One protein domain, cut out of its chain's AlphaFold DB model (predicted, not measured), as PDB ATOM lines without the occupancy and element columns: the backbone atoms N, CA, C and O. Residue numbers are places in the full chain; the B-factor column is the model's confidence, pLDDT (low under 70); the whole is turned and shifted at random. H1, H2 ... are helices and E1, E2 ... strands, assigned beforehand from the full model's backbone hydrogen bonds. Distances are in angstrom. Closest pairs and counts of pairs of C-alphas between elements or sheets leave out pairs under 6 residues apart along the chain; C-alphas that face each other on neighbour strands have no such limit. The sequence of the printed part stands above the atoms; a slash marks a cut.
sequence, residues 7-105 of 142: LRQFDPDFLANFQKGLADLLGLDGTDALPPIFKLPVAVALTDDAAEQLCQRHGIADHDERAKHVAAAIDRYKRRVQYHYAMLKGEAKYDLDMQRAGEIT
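AT A GLANCE: This is residues 7 to 105 of the 142 residues of the protein "ProQ/FINO family protein" of Loktanella sp. PT4BL (UniProt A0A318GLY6). Look for a core of three helices, with H4 between H1 and H3, running opposite to both; their centres make a triangle, and short H2 lies over its open side, across from H4. At the end where H4 finishes, H5 turns off steeply and the small hairpin of E1 and E2 sits beyond the start of H3. The printed part has 99 residues, with five named helices and two named strands in the order H1 H2 H3 H4 H5 E1 E2; of the 57 residues in named elements helices hold 50 and strands 7, so the class is mostly helix, and the two-stranded sheet, E1 - E2, is antiparallel. It is compact and rounded, with a radius of gyration of the C-alphas of 12.8 A and spans of 34 by 28 by 20 A.

HOW THE PARTS SIT: Start at the hairpin of E1, residues 92 to 94, and E2, residues 100 to 103: N 93 and O 102 are 2.9 A apart, within hydrogen-bond range. H2, residues 36 to 39, comes nearest E1 at the C-alphas of Ile 37 and Tyr 94, 7.9 A. H1, residues 12 to 26, and H4, residues 65 to 78, touch, closest at C-alphas Leu 25 and Val 70, 6.6 A, at a shallow tilt of 22 degrees, opposite ways. H3, residues 50 to 57, forms a helical hairpin with H4, closest at C-alphas Ala 51 and Ala 71, 5.3 A; their tilt of 38 degrees is only just steep. H5, residues 81 to 89, is close to H4 but not clearly touching, closest at C-alphas Tyr 77 and Tyr 83, 7.3 A. In H1, H3, H4 and H5 every O i to N i+4 pair is within hydrogen-bond range; H2 is too short for one.

IN THESE COORDINATES: Find C-alpha 12 at (-84.913, 54.904, -11.016); from there H1 runs 20.9 A. H4 runs 20.1 A from C-alpha 65 at (-66.510, 45.226, -29.759), and E2 ends at C-alpha 103, (-71.872, 32.108, -2.155).

THE WHOLE: The C-alphas farthest apart, Asp 29 and Thr 105, are 36.6 A apart. The printed part has no cut and no long link; residue 7 is under 70 in pLDDT.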
ATOM      1  N   LEU A   7     -81.116  50.920   0.867       68.56
ATOM      2  CA  LEU A   7     -79.710  51.127   0.488       68.56
ATOM      3  C   LEU A   7     -79.283  50.319  -0.747       68.56
ATOM      4  O   LEU A   7     -78.239  50.606  -1.333       68.56
ATOM      5  N   ARG A   8     -80.075  49.313  -1.135       76.56
ATOM      6  CA  ARG A   8     -79.863  48.514  -2.349       76.56
ATOM      7  C   ARG A   8     -80.696  49.007  -3.526       76.56
ATOM      8  O   ARG A   8     -80.441  48.553  -4.635       76.56
ATOM      9  N   GLN A   9     -81.658  49.902  -3.312       86.06
ATOM     10  CA  GLN A   9     -82.494  50.426  -4.387       86.06
ATOM     11  C   GLN A   9     -81.683  51.334  -5.301       86.06
ATOM     12  O   GLN A   9     -81.007  52.268  -4.849       86.06
ATOM     13  N   PHE A  10     -81.725  51.029  -6.594       86.00
ATOM     14  CA  PHE A  10     -81.163  51.915  -7.592       86.00
ATOM     15  C   PHE A  10     -81.977  53.196  -7.676       86.00
ATOM     16  O   PHE A  10     -83.185  53.211  -7.451       86.00
ATOM     17  N   ASP A  11     -81.280  54.264  -8.037       88.50
ATOM     18  CA  ASP A  11     -81.936  55.438  -8.582       88.50
ATOM     19  C   ASP A  11     -82.749  55.021  -9.832       88.50
ATOM     20  O   ASP A  11     -82.185  54.338 -10.700       88.50
ATOM     21  N   PRO A  12     -84.055  55.351  -9.919       89.38
ATOM     22  CA  PRO A  12     -84.913  54.904 -11.016       89.38
ATOM     23  C   PRO A  12     -84.416  55.344 -12.394       89.38
ATOM     24  O   PRO A  12     -84.429  54.543 -13.328       89.38
ATOM     25  N   ASP A  13     -83.909  56.576 -12.509       91.88
ATOM     26  CA  ASP A  13     -83.401  57.113 -13.773       91.88
ATOM     27  C   ASP A  13     -82.133  56.377 -14.204       91.88
ATOM     28  O   ASP A  13     -81.963  56.035 -15.379       91.88
ATOM     29  N   PHE A  14     -81.234  56.077 -13.262       92.44
ATOM     30  CA  PHE A  14     -80.087  55.221 -13.549       92.44
ATOM     31  C   PHE A  14     -80.521  53.841 -14.045       92.44
ATOM     32  O   PHE A  14     -79.971  53.363 -15.038       92.44
ATOM     33  N   LEU A  15     -81.467  53.198 -13.354       93.69
ATOM     34  CA  LEU A  15     -81.894  51.844 -13.687       93.69
ATOM     35  C   LEU A  15     -82.538  51.790 -15.076       93.69
ATOM     36  O   LEU A  15     -82.154  50.940 -15.874       93.69
ATOM     37  N   ALA A  16     -83.426  52.733 -15.394       94.62
ATOM     38  CA  ALA A  16     -84.071  52.816 -16.702       94.62
ATOM     39  C   ALA A  16     -83.048  53.035 -17.832       94.62
ATOM     40  O   ALA A  16     -83.077  52.345 -18.852       94.62
ATOM     41  N   ASN A  17     -82.089  53.946 -17.631       95.56
ATOM     42  CA  ASN A  17     -81.025  54.202 -18.605       95.56
ATOM     43  C   ASN A  17     -80.095  52.995 -18.786       95.56
ATOM     44  O   ASN A  17     -79.676  52.698 -19.904       95.56
ATOM     45  N   PHE A  18     -79.773  52.291 -17.698       95.75
ATOM     46  CA  PHE A  18     -78.988  51.063 -17.750       95.75
ATOM     47  C   PHE A  18     -79.728  49.957 -18.506       95.75
ATOM     48  O   PHE A  18     -79.144  49.358 -19.402       95.75
ATOM     49  N   GLN A  19     -81.000  49.714 -18.181       96.44
ATOM     50  CA  GLN A  19     -81.821  48.696 -18.836       96.44
ATOM     51  C   GLN A  19     -81.943  48.977 -20.332       96.44
ATOM     52  O   GLN A  19     -81.673  48.093 -21.138       96.44
ATOM     53  N   LYS A  20     -82.262  50.217 -20.712       96.38
ATOM     54  CA  LYS A  20     -82.333  50.611 -22.119       96.38
ATOM     55  C   LYS A  20     -81.002  50.384 -22.839       96.38
ATOM     56  O   LYS A  20     -80.962  49.677 -23.836       96.38
ATOM     57  N   GLY A  21     -79.905  50.912 -22.292       95.81
ATOM     58  CA  GLY A  21     -78.587  50.763 -22.908       95.81
ATOM     59  C   GLY A  21     -78.124  49.307 -22.999       95.81
ATOM     60  O   GLY A  21     -77.478  48.930 -23.969       95.81
ATOM     61  N   LEU A  22     -78.464  48.474 -22.012       96.56
ATOM     62  CA  LEU A  22     -78.160  47.047 -22.052       96.56
ATOM     63  C   LEU A  22     -79.014  46.321 -23.102       96.56
ATOM     64  O   LEU A  22     -78.472  45.509 -23.840       96.56
ATOM     65  N   ALA A  23     -80.310  46.626 -23.207       96.19
ATOM     66  CA  ALA A  23     -81.185  46.042 -24.226       96.19
ATOM     67  C   ALA A  23     -80.699  46.378 -25.645       96.19
ATOM     68  O   ALA A  23     -80.584  45.476 -26.474       96.19
ATOM     69  N   ASP A  24     -80.309  47.635 -25.879       95.31
ATOM     70  CA  ASP A  24     -79.742  48.091 -27.152       95.31
ATOM     71  C   ASP A  24     -78.443  47.337 -27.487       95.31
ATOM     72  O   ASP A  24     -78.258  46.862 -28.609       95.31
ATOM     73  N   LEU A  25     -77.547  47.169 -26.504       94.62
ATOM     74  CA  LEU A  25     -76.297  46.422 -26.680       94.62
ATOM     75  C   LEU A  25     -76.530  44.946 -27.001       94.62
ATOM     76  O   LEU A  25     -75.747  44.358 -27.741       94.62
ATOM     77  N   LEU A  26     -77.583  44.349 -26.451       94.06
ATOM     78  CA  LEU A  26     -77.933  42.949 -26.675       94.06
ATOM     79  C   LEU A  26     -78.791  42.745 -27.935       94.06
ATOM     80  O   LEU A  26     -79.034  41.604 -28.315       94.06
ATOM     81  N   GLY A  27     -79.219  43.824 -28.603       92.69
ATOM     82  CA  GLY A  27     -80.092  43.756 -29.777       92.69
ATOM     83  C   GLY A  27     -81.495  43.241 -29.454       92.69
ATOM     84  O   GLY A  27     -82.067  42.501 -30.248       92.69
ATOM     85  N   LEU A  28     -82.017  43.575 -28.273       93.94
ATOM     86  CA  LEU A  28     -83.341  43.154 -27.818       93.94
ATOM     87  C   LEU A  28     -84.428  44.128 -28.275       93.94
ATOM     88  O   LEU A  28     -84.206  45.335 -28.313       93.94
ATOM     89  N   ASP A  29     -85.637  43.611 -28.494       91.44
ATOM     90  CA  ASP A  29     -86.814  44.406 -28.892       91.44
ATOM     91  C   ASP A  29     -87.319  45.361 -27.791       91.44
ATOM     92  O   ASP A  29     -88.218  46.172 -28.011       91.44
ATOM     93  N   GLY A  30     -86.758  45.270 -26.582       92.25
ATOM     94  CA  GLY A  30     -87.080  46.144 -25.465       92.25
ATOM     95  C   GLY A  30     -86.526  45.646 -24.134       92.25
ATOM     96  O   GLY A  30     -85.952  44.561 -24.022       92.25
ATOM     97  N   THR A  31     -86.737  46.442 -23.086       94.25
ATOM     98  CA  THR A  31     -86.279  46.133 -21.721       94.25
ATOM     99  C   THR A  31     -86.996  44.938 -21.092       94.25
ATOM    100  O   THR A  31     -86.468  44.337 -20.160       94.25
ATOM    101  N   ASP A  32     -88.169  44.551 -21.599       93.81
ATOM    102  CA  ASP A  32     -88.930  43.403 -21.085       93.81
ATOM    103  C   ASP A  32     -88.231  42.063 -21.359       93.81
ATOM    104  O   ASP A  32     -88.300  41.143 -20.533       93.81
ATOM    105  N   ALA A  33     -87.492  41.994 -22.473       93.25
ATOM    106  CA  ALA A  33     -86.696  40.844 -22.890       93.25
ATOM    107  C   ALA A  33     -85.370  40.709 -22.118       93.25
ATOM    108  O   ALA A  33     -84.669  39.710 -22.275       93.25
ATOM    109  N   LEU A  34     -85.016  41.688 -21.273       95.31
ATOM    110  CA  LEU A  34     -83.830  41.586 -20.430       95.31
ATOM    111  C   LEU A  34     -83.960  40.436 -19.423       95.31
ATOM    112  O   LEU A  34     -85.062  40.168 -18.916       95.31
ATOM    113  N   PRO A  35     -82.826  39.827 -19.036       94.75
ATOM    114  CA  PRO A  35     -82.815  38.866 -17.949       94.75
ATOM    115  C   PRO A  35     -83.424  39.443 -16.661       94.75
ATOM    116  O   PRO A  35     -83.201  40.619 -16.336       94.75
ATOM    117  N   PRO A  36     -84.196  38.639 -15.907       94.25
ATOM    118  CA  PRO A  36     -84.958  39.103 -14.748       94.25
ATOM    119  C   PRO A  36     -84.100  39.778 -13.680       94.25
ATOM    120  O   PRO A  36     -84.563  40.740 -13.065       94.25
ATOM    121  N   ILE A  37     -82.839  39.370 -13.517       93.75
ATOM    122  CA  ILE A  37     -81.950  39.969 -12.517       93.75
ATOM    123  C   ILE A  37     -81.731  41.477 -12.716       93.75
ATOM    124  O   ILE A  37     -81.569  42.215 -11.744       93.75
ATOM    125  N   PHE A  38     -81.787  41.964 -13.960       94.19
ATOM    126  CA  PHE A  38     -81.613  43.384 -14.282       94.19
ATOM    127  C   PHE A  38     -82.913  44.186 -14.233       94.19
ATOM    128  O   PHE A  38     -82.873  45.415 -14.288       94.19
ATOM    129  N   LYS A  39     -84.062  43.513 -14.105       92.69
ATOM    130  CA  LYS A  39     -85.380  44.145 -13.945       92.69
ATOM    131  C   LYS A  39     -85.683  44.508 -12.491       92.69
ATOM    132  O   LYS A  39     -86.617  45.260 -12.223       92.69
ATOM    133  N   LEU A  40     -84.888  44.004 -11.547       91.25
ATOM    134  CA  LEU A  40     -85.067  44.291 -10.130       91.25
ATOM    135  C   LEU A  40     -84.759  45.761  -9.805       91.25
ATOM    136  O   LEU A  40     -83.730  46.288 -10.233       91.25
ATOM    137  N   PRO A  41     -85.577  46.414  -8.956       90.62
ATOM    138  CA  PRO A  41     -85.300  47.772  -8.489       90.62
ATOM    139  C   PRO A  41     -84.123  47.826  -7.504       90.62
ATOM    140  O   PRO A  41     -83.666  48.905  -7.130       90.62
ATOM    141  N   VAL A  42     -83.644  46.666  -7.049       89.69
ATOM    142  CA  VAL A  42     -82.566  46.515  -6.074       89.69
ATOM    143  C   VAL A  42     -81.361  45.821  -6.693       89.69
ATOM    144  O   VAL A  42     -81.501  44.927  -7.521       89.69
ATOM    145  N   ALA A  43     -80.167  46.201  -6.247       90.56
ATOM    146  CA  ALA A  43     -78.947  45.508  -6.623       90.56
ATOM    147  C   ALA A  43     -78.876  44.109  -6.007       90.56
ATOM    148  O   ALA A  43     -79.136  43.920  -4.813       90.56
ATOM    149  N   VAL A  44     -78.434  43.156  -6.823       91.06
ATOM    150  CA  VAL A  44     -78.184  41.766  -6.441       91.06
ATOM    151  C   VAL A  44     -76.749  41.406  -6.818       91.06
ATOM    152  O   VAL A  44     -76.217  41.915  -7.803       91.06
ATOM    153  N   ALA A  45     -76.103  40.571  -6.004       93.12
ATOM    154  CA  ALA A  45     -74.765  40.074  -6.288       93.12
ATOM    155  C   ALA A  45     -74.814  39.132  -7.499       93.12
ATOM    156  O   ALA A  45     -75.485  38.104  -7.455       93.12
ATOM    157  N   LEU A  46     -74.112  39.501  -8.564       94.50
ATOM    158  CA  LEU A  46     -74.020  38.715  -9.791       94.50
ATOM    159  C   LEU A  46     -72.904  37.679  -9.677       94.50
ATOM    160  O   LEU A  46     -71.941  37.879  -8.928       94.50
ATOM    161  N   THR A  47     -72.991  36.618 -10.474       93.31
ATOM    162  CA  THR A  47     -71.823  35.784 -10.769       93.31
ATOM    163  C   THR A  47     -70.710  36.609 -11.436       93.31
ATOM    164  O   THR A  47     -70.932  37.698 -11.993       93.31
ATOM    165  N   ASP A  48     -69.469  36.137 -11.323       89.31
ATOM    166  CA  ASP A  48     -68.306  36.888 -11.813       89.31
ATOM    167  C   ASP A  48     -68.293  36.974 -13.343       89.31
ATOM    168  O   ASP A  48     -67.949  38.017 -13.901       89.31
ATOM    169  N   ASP A  49     -68.793  35.923 -13.983       92.19
ATOM    170  CA  ASP A  49     -68.943  35.696 -15.418       92.19
ATOM    171  C   ASP A  49     -70.268  36.225 -15.999       92.19
ATOM    172  O   ASP A  49     -70.557  35.997 -17.167       92.19
ATOM    173  N   ALA A  50     -71.083  36.976 -15.247       94.12
ATOM    174  CA  ALA A  50     -72.404  37.426 -15.716       94.12
ATOM    175  C   ALA A  50     -72.387  38.177 -17.068       94.12
ATOM    176  O   ALA A  50     -73.347  38.099 -17.832       94.12
ATOM    177  N   ALA A  51     -71.312  38.912 -17.377       94.38
ATOM    178  CA  ALA A  51     -71.157  39.566 -18.680       94.38
ATOM    179  C   ALA A  51     -70.884  38.560 -19.811       94.38
ATOM    180  O   ALA A  51     -71.414  38.716 -20.906       94.38
ATOM    181  N   GLU A  52     -70.096  37.523 -19.536       93.81
ATOM    182  CA  GLU A  52     -69.806  36.438 -20.474       93.81
ATOM    183  C   GLU A  52     -71.060  35.596 -20.725       93.81
ATOM    184  O   GLU A  52     -71.433  35.380 -21.875       93.81
ATOM    185  N   GLN A  53     -71.793  35.237 -19.663       93.69
ATOM    186  CA  GLN A  53     -73.084  34.549 -19.766       93.69
ATOM    187  C   GLN A  53     -74.088  35.337 -20.622       93.69
ATOM    188  O   GLN A  53     -74.814  34.756 -21.427       93.69
ATOM    189  N   LEU A  54     -74.118  36.669 -20.477       94.38
ATOM    190  CA  LEU A  54     -74.941  37.547 -21.312       94.38
ATOM    191  C   LEU A  54     -74.519  37.467 -22.780       94.38
ATOM    192  O   LEU A  54     -75.364  37.252 -23.645       94.38
ATOM    193  N   CYS A  55     -73.228  37.624 -23.069       94.31
ATOM    194  CA  CYS A  55     -72.724  37.550 -24.436       94.31
ATOM    195  C   CYS A  55     -73.050  36.197 -25.083       94.31
ATOM    196  O   CYS A  55     -73.624  36.169 -26.170       94.31
ATOM    197  N   GLN A  56     -72.786  35.090 -24.384       92.75
ATOM    198  CA  GLN A  56     -73.071  33.734 -24.859       92.75
ATOM    199  C   GLN A  56     -74.564  33.527 -25.146       92.75
ATOM    200  O   GLN A  56     -74.925  33.045 -26.220       92.75
ATOM    201  N   ARG A  57     -75.446  33.952 -24.229       93.25
ATOM    202  CA  ARG A  57     -76.907  33.839 -24.387       93.25
ATOM    203  C   ARG A  57     -77.437  34.589 -25.610       93.25
ATOM    204  O   ARG A  57     -78.447  34.182 -26.178       93.25
ATOM    205  N   HIS A  58     -76.762  35.664 -26.009       92.12
ATOM    206  CA  HIS A  58     -77.160  36.515 -27.131       92.12
ATOM    207  C   HIS A  58     -76.286  36.328 -28.383       92.12
ATOM    208  O   HIS A  58     -76.385  37.117 -29.319       92.12
ATOM    209  N   GLY A  59     -75.449  35.282 -28.427       91.06
ATOM    210  CA  GLY A  59     -74.622  34.957 -29.595       91.06
ATOM    211  C   GLY A  59     -73.547  36.000 -29.918       91.06
ATOM    212  O   GLY A  59     -73.127  36.113 -31.068       91.06
ATOM    213  N   ILE A  60     -73.115  36.781 -28.927       91.44
ATOM    214  CA  ILE A  60     -72.073  37.799 -29.071       91.44
ATOM    215  C   ILE A  60     -70.718  37.126 -28.846       91.44
ATOM    216  O   ILE A  60     -70.457  36.601 -27.766       91.44
ATOM    217  N   ALA A  61     -69.857  37.145 -29.862       85.56
ATOM    218  CA  ALA A  61     -68.527  36.545 -29.787       85.56
ATOM    219  C   ALA A  61     -67.564  37.371 -28.914       85.56
ATOM    220  O   ALA A  61     -67.621  38.599 -28.910       85.56
ATOM    221  N   ASP A  62     -66.611  36.715 -28.247       76.38
ATOM    222  CA  ASP A  62     -65.676  37.365 -27.307       76.38
ATOM    223  C   ASP A  62     -64.803  38.461 -27.937       76.38
ATOM    224  O   ASP A  62     -64.392  39.413 -27.272       76.38
ATOM    225  N   HIS A  63     -64.511  38.342 -29.233       79.94
ATOM    226  CA  HIS A  63     -63.719  39.323 -29.978       79.94
ATOM    227  C   HIS A  63     -64.553  40.485 -30.537       79.94
ATOM    228  O   HIS A  63     -63.987  41.407 -31.126       79.94
ATOM    229  N   ASP A  64     -65.874  40.459 -30.354       88.50
ATOM    230  CA  ASP A  64     -66.769  41.530 -30.773       88.50
ATOM    231  C   ASP A  64     -66.585  42.766 -29.875       88.50
ATOM    232  O   ASP A  64     -66.526  42.687 -28.644       88.50
ATOM    233  N   GLU A  65     -66.536  43.951 -30.482       90.38
ATOM    234  CA  GLU A  65     -66.510  45.226 -29.759       90.38
ATOM    235  C   GLU A  65     -67.738  45.375 -28.843       90.38
ATOM    236  O   GLU A  65     -67.662  45.925 -27.741       90.38
ATOM    237  N   ARG A  66     -68.872  44.793 -29.248       91.50
ATOM    238  CA  ARG A  66     -70.094  44.719 -28.447       91.50
ATOM    239  C   ARG A  66     -69.885  43.982 -27.127       91.50
ATOM    240  O   ARG A  66     -70.395  44.449 -26.110       91.50
ATOM    241  N   ALA A  67     -69.099  42.904 -27.103       93.19
ATOM    242  CA  ALA A  67     -68.792  42.172 -25.873       93.19
ATOM    243  C   ALA A  67     -68.084  43.078 -24.852       93.19
ATOM    244  O   ALA A  67     -68.428  43.093 -23.667       93.19
ATOM    245  N   LYS A  68     -67.164  43.932 -25.323       94.19
ATOM    246  CA  LYS A  68     -66.490  44.932 -24.479       94.19
ATOM    247  C   LYS A  68     -67.475  45.956 -23.924       94.19
ATOM    248  O   LYS A  68     -67.368  46.351 -22.762       94.19
ATOM    249  N   HIS A  69     -68.447  46.385 -24.726       95.19
ATOM    250  CA  HIS A  69     -69.481  47.314 -24.276       95.19
ATOM    251  C   HIS A  69     -70.441  46.688 -23.259       95.19
ATOM    252  O   HIS A  69     -70.768  47.353 -22.272       95.19
ATOM    253  N   VAL A  70     -70.826  45.418 -23.434       95.44
ATOM    254  CA  VAL A  70     -71.608  44.656 -22.446       95.44
ATOM    255  C   VAL A  70     -70.830  44.547 -21.135       95.44
ATOM    256  O   VAL A  70     -71.336  44.959 -20.089       95.44
ATOM    257  N   ALA A  71     -69.568  44.111 -21.179       95.00
ATOM    258  CA  ALA A  71     -68.710  44.040 -19.997       95.00
ATOM    259  C   ALA A  71     -68.592  45.404 -19.295       95.00
ATOM    260  O   ALA A  71     -68.788  45.502 -18.084       95.00
ATOM    261  N   ALA A  72     -68.380  46.486 -20.050       94.94
ATOM    262  CA  ALA A  72     -68.308  47.842 -19.509       94.94
ATOM    263  C   ALA A  72     -69.639  48.340 -18.911       94.94
ATOM    264  O   ALA A  72     -69.628  49.172 -17.995       94.94
ATOM    265  N   ALA A  73     -70.786  47.891 -19.424       95.31
ATOM    266  CA  ALA A  73     -72.100  48.202 -18.865       95.31
ATOM    267  C   ALA A  73     -72.311  47.482 -17.525       95.31
ATOM    268  O   ALA A  73     -72.682  48.122 -16.536       95.31
ATOM    269  N   ILE A  74     -71.980  46.188 -17.457       95.44
ATOM    270  CA  ILE A  74     -72.030  45.401 -16.218       95.44
ATOM    271  C   ILE A  74     -71.054  45.954 -15.174       95.44
ATOM    272  O   ILE A  74     -71.414  46.106 -14.008       95.44
ATOM    273  N   ASP A  75     -69.859  46.370 -15.578       93.31
ATOM    274  CA  ASP A  75     -68.905  47.032 -14.689       93.31
ATOM    275  C   ASP A  75     -69.450  48.345 -14.120       93.31
ATOM    276  O   ASP A  75     -69.298  48.634 -12.929       93.31
ATOM    277  N   ARG A  76     -70.124  49.154 -14.946       91.12
ATOM    278  CA  ARG A  76     -70.777  50.391 -14.491       91.12
ATOM    279  C   ARG A  76     -71.900  50.113 -13.498       91.12
ATOM    280  O   ARG A  76     -72.016  50.847 -12.515       91.12
ATOM    281  N   TYR A  77     -72.677  49.055 -13.713       92.25
ATOM    282  CA  TYR A  77     -73.674  48.573 -12.756       92.25
ATOM    283  C   TYR A  77     -73.018  48.166 -11.425       92.25
ATOM    284  O   TYR A  77     -73.391  48.673 -10.365       92.25
ATOM    285  N   LYS A  78     -71.949  47.358 -11.480       91.62
ATOM    286  CA  LYS A  78     -71.183  46.882 -10.313       91.62
ATOM    287  C   LYS A  78     -70.508  48.010  -9.512       91.62
ATOM    288  O   LYS A  78     -70.280  47.878  -8.311       91.62
ATOM    289  N   ARG A  79     -70.217  49.154 -10.140       88.12
ATOM    290  CA  ARG A  79     -69.633  50.341  -9.477       88.12
ATOM    291  C   ARG A  79     -70.622  51.121  -8.610       88.12
ATOM    292  O   ARG A  79     -70.202  52.003  -7.859       88.12
ATOM    293  N   ARG A  80     -71.922  50.834  -8.684       88.06
ATOM    294  CA  ARG A  80     -72.931  51.532  -7.880       88.06
ATOM    295  C   ARG A  80     -72.852  51.134  -6.411       88.06
ATOM    296  O   ARG A  80     -72.589  49.983  -6.071       88.06
ATOM    297  N   VAL A  81     -73.105  52.094  -5.521       86.50
ATOM    298  CA  VAL A  81     -73.093  51.876  -4.063       86.50
ATOM    299  C   VAL A  81     -74.069  50.770  -3.656       86.50
ATOM    300  O   VAL A  81     -73.748  49.948  -2.804       86.50
ATOM    301  N   GLN A  82     -75.217  50.697  -4.324       88.62
ATOM    302  CA  GLN A  82     -76.218  49.653  -4.154       88.62
ATOM    303  C   GLN A  82     -75.631  48.250  -4.355       88.62
ATOM    304  O   GLN A  82     -75.863  47.362  -3.536       88.62
ATOM    305  N   TYR A  83     -74.818  48.063  -5.401       91.25
ATOM    306  CA  TYR A  83     -74.156  46.790  -5.681       91.25
ATOM    307  C   TYR A  83     -73.115  46.440  -4.616       91.25
ATOM    308  O   TYR A  83     -73.040  45.298  -4.171       91.25
ATOM    309  N   HIS A  84     -72.368  47.431  -4.119       90.19
ATOM    310  CA  HIS A  84     -71.457  47.213  -2.994       90.19
ATOM    311  C   HIS A  84     -72.223  46.731  -1.756       90.19
ATOM    312  O   HIS A  84     -71.799  45.781  -1.105       90.19
ATOM    313  N   TYR A  85     -73.386  47.315  -1.457       88.00
ATOM    314  CA  TYR A  85     -74.246  46.820  -0.382       88.00
ATOM    315  C   TYR A  85     -74.757  45.399  -0.635       88.00
ATOM    316  O   TYR A  85     -74.825  44.619   0.316       88.00
ATOM    317  N   ALA A  86     -75.087  45.044  -1.879       89.75
ATOM    318  CA  ALA A  86     -75.475  43.682  -2.240       89.75
ATOM    319  C   ALA A  86     -74.334  42.683  -1.997       89.75
ATOM    320  O   ALA A  86     -74.574  41.636  -1.410       89.75
ATOM    321  N   MET A  87     -73.087  43.032  -2.327       92.19
ATOM    322  CA  MET A  87     -71.925  42.184  -2.038       92.19
ATOM    323  C   MET A  87     -71.616  42.091  -0.535       92.19
ATOM    324  O   MET A  87     -71.287  41.026  -0.026       92.19
ATOM    325  N   LEU A  88     -71.750  43.188   0.213       89.19
ATOM    326  CA  LEU A  88     -71.413  43.225   1.641       89.19
ATOM    327  C   LEU A  88     -72.464  42.570   2.542       89.19
ATOM    328  O   LEU A  88     -72.133  42.033   3.602       89.19
ATOM    329  N   LYS A  89     -73.740  42.676   2.161       83.81
ATOM    330  CA  LYS A  89     -74.892  42.255   2.972       83.81
ATOM    331  C   LYS A  89     -75.712  41.142   2.322       83.81
ATOM    332  O   LYS A  89     -76.701  40.723   2.915       83.81
ATOM    333  N   GLY A  90     -75.371  40.721   1.111       77.81
ATOM    334  CA  GLY A  90     -75.982  39.572   0.459       77.81
ATOM    335  C   GLY A  90     -75.535  38.263   1.097       77.81
ATOM    336  O   GLY A  90     -74.538  38.207   1.822       77.81
ATOM    337  N   GLU A  91     -76.296  37.214   0.825       74.19
ATOM    338  CA  GLU A  91     -75.997  35.848   1.266       74.19
ATOM    339  C   GLU A  91     -75.390  35.020   0.127       74.19
ATOM    340  O   GLU A  91     -74.540  34.167   0.364       74.19
ATOM    341  N   ALA A  92     -75.770  35.317  -1.117       90.88
ATOM    342  CA  ALA A  92     -75.428  34.523  -2.285       90.88
ATOM    343  C   ALA A  92     -75.258  35.378  -3.544       90.88
ATOM    344  O   ALA A  92     -75.739  36.514  -3.602       90.88
ATOM    345  N   LYS A  93     -74.594  34.794  -4.541       94.00
ATOM    346  CA  LYS A  93     -74.555  35.275  -5.922       94.00
ATOM    347  C   LYS A  93     -75.672  34.622  -6.728       94.00
ATOM    348  O   LYS A  93     -76.034  33.470  -6.474       94.00
ATOM    349  N   TYR A  94     -76.170  35.353  -7.711       94.25
ATOM    350  CA  TYR A  94     -77.260  34.928  -8.572       94.25
ATOM    351  C   TYR A  94     -76.855  35.027 -10.040       94.25
ATOM    352  O   TYR A  94     -76.099  35.930 -10.417       94.25
ATOM    353  N   ASP A  95     -77.351  34.091 -10.841       94.62
ATOM    354  CA  ASP A  95     -77.215  34.118 -12.295       94.62
ATOM    355  C   ASP A  95     -78.230  35.075 -12.950       94.62
ATOM    356  O   ASP A  95     -79.005  35.772 -12.285       94.62
ATOM    357  N   LEU A  96     -78.226  35.112 -14.283       94.75
ATOM    358  CA  LEU A  96     -79.090  35.989 -15.072       94.75
ATOM    359  C   LEU A  96     -80.592  35.722 -14.872       94.75
ATOM    360  O   LEU A  96     -81.396  36.653 -14.986       94.75
ATOM    361  N   ASP A  97     -80.959  34.486 -14.530       94.75
ATOM    362  CA  ASP A  97     -82.333  34.018 -14.330       94.75
ATOM    363  C   ASP A  97     -82.750  34.029 -12.846       94.75
ATOM    364  O   ASP A  97     -83.782  33.469 -12.468       94.75
ATOM    365  N   MET A  98     -81.972  34.724 -12.007       92.38
ATOM    366  CA  MET A  98     -82.165  34.851 -10.562       92.38
ATOM    367  C   MET A  98     -82.087  33.533  -9.781       92.38
ATOM    368  O   MET A  98     -82.611  33.440  -8.666       92.38
ATOM    369  N   GLN A  99     -81.398  32.524 -10.305       93.88
ATOM    370  CA  GLN A  99     -81.090  31.321  -9.542       93.88
ATOM    371  C   GLN A  99     -79.839  31.540  -8.701       93.88
ATOM    372  O   GLN A  99     -78.892  32.217  -9.106       93.88
ATOM    373  N   ARG A 100     -79.830  30.969  -7.495       93.44
ATOM    374  CA  ARG A 100     -78.646  30.981  -6.635       93.44
ATOM    375  C   ARG A 100     -77.535  30.180  -7.317       93.44
ATOM    376  O   ARG A 100     -77.672  28.975  -7.487       93.44
ATOM    377  N   ALA A 101     -76.431  30.846  -7.637       91.94
ATOM    378  CA  ALA A 101     -75.326  30.282  -8.414       91.94
ATOM    379  C   ALA A 101     -73.989  30.267  -7.652       91.94
ATOM    380  O   ALA A 101     -72.961  29.854  -8.180       91.94
ATOM    381  N   GLY A 102     -73.980  30.717  -6.396       91.31
ATOM    382  CA  GLY A 102     -72.795  30.656  -5.548       91.31
ATOM    383  C   GLY A 102     -72.964  31.410  -4.241       91.31
ATOM    384  O   GLY A 102     -73.991  32.042  -3.985       91.31
ATOM    385  N   GLU A 103     -71.936  31.358  -3.407       92.12
ATOM    386  CA  GLU A 103     -71.872  32.108  -2.155       92.12
ATOM    387  C   GLU A 103     -70.935  33.302  -2.292       92.12
ATOM    388  O   GLU A 103     -69.985  33.277  -3.074       92.12
ATOM    389  N   ILE A 104     -71.203  34.357  -1.524       91.88
ATOM    390  CA  ILE A 104     -70.269  35.477  -1.418       91.88
ATOM    391  C   ILE A 104     -69.258  35.127  -0.331       91.88
ATOM    392  O   ILE A 104     -69.586  35.137   0.860       91.88
ATOM    393  N   THR A 105     -68.030  34.835  -0.739       91.94
ATOM    394  CA  THR A 105     -66.958  34.448   0.178       91.94
ATOM    395  C   THR A 105     -66.515  35.621   1.059       91.94
ATOM    396  O   THR A 105     -66.668  36.796   0.709       91.94
TER     397      THR A 105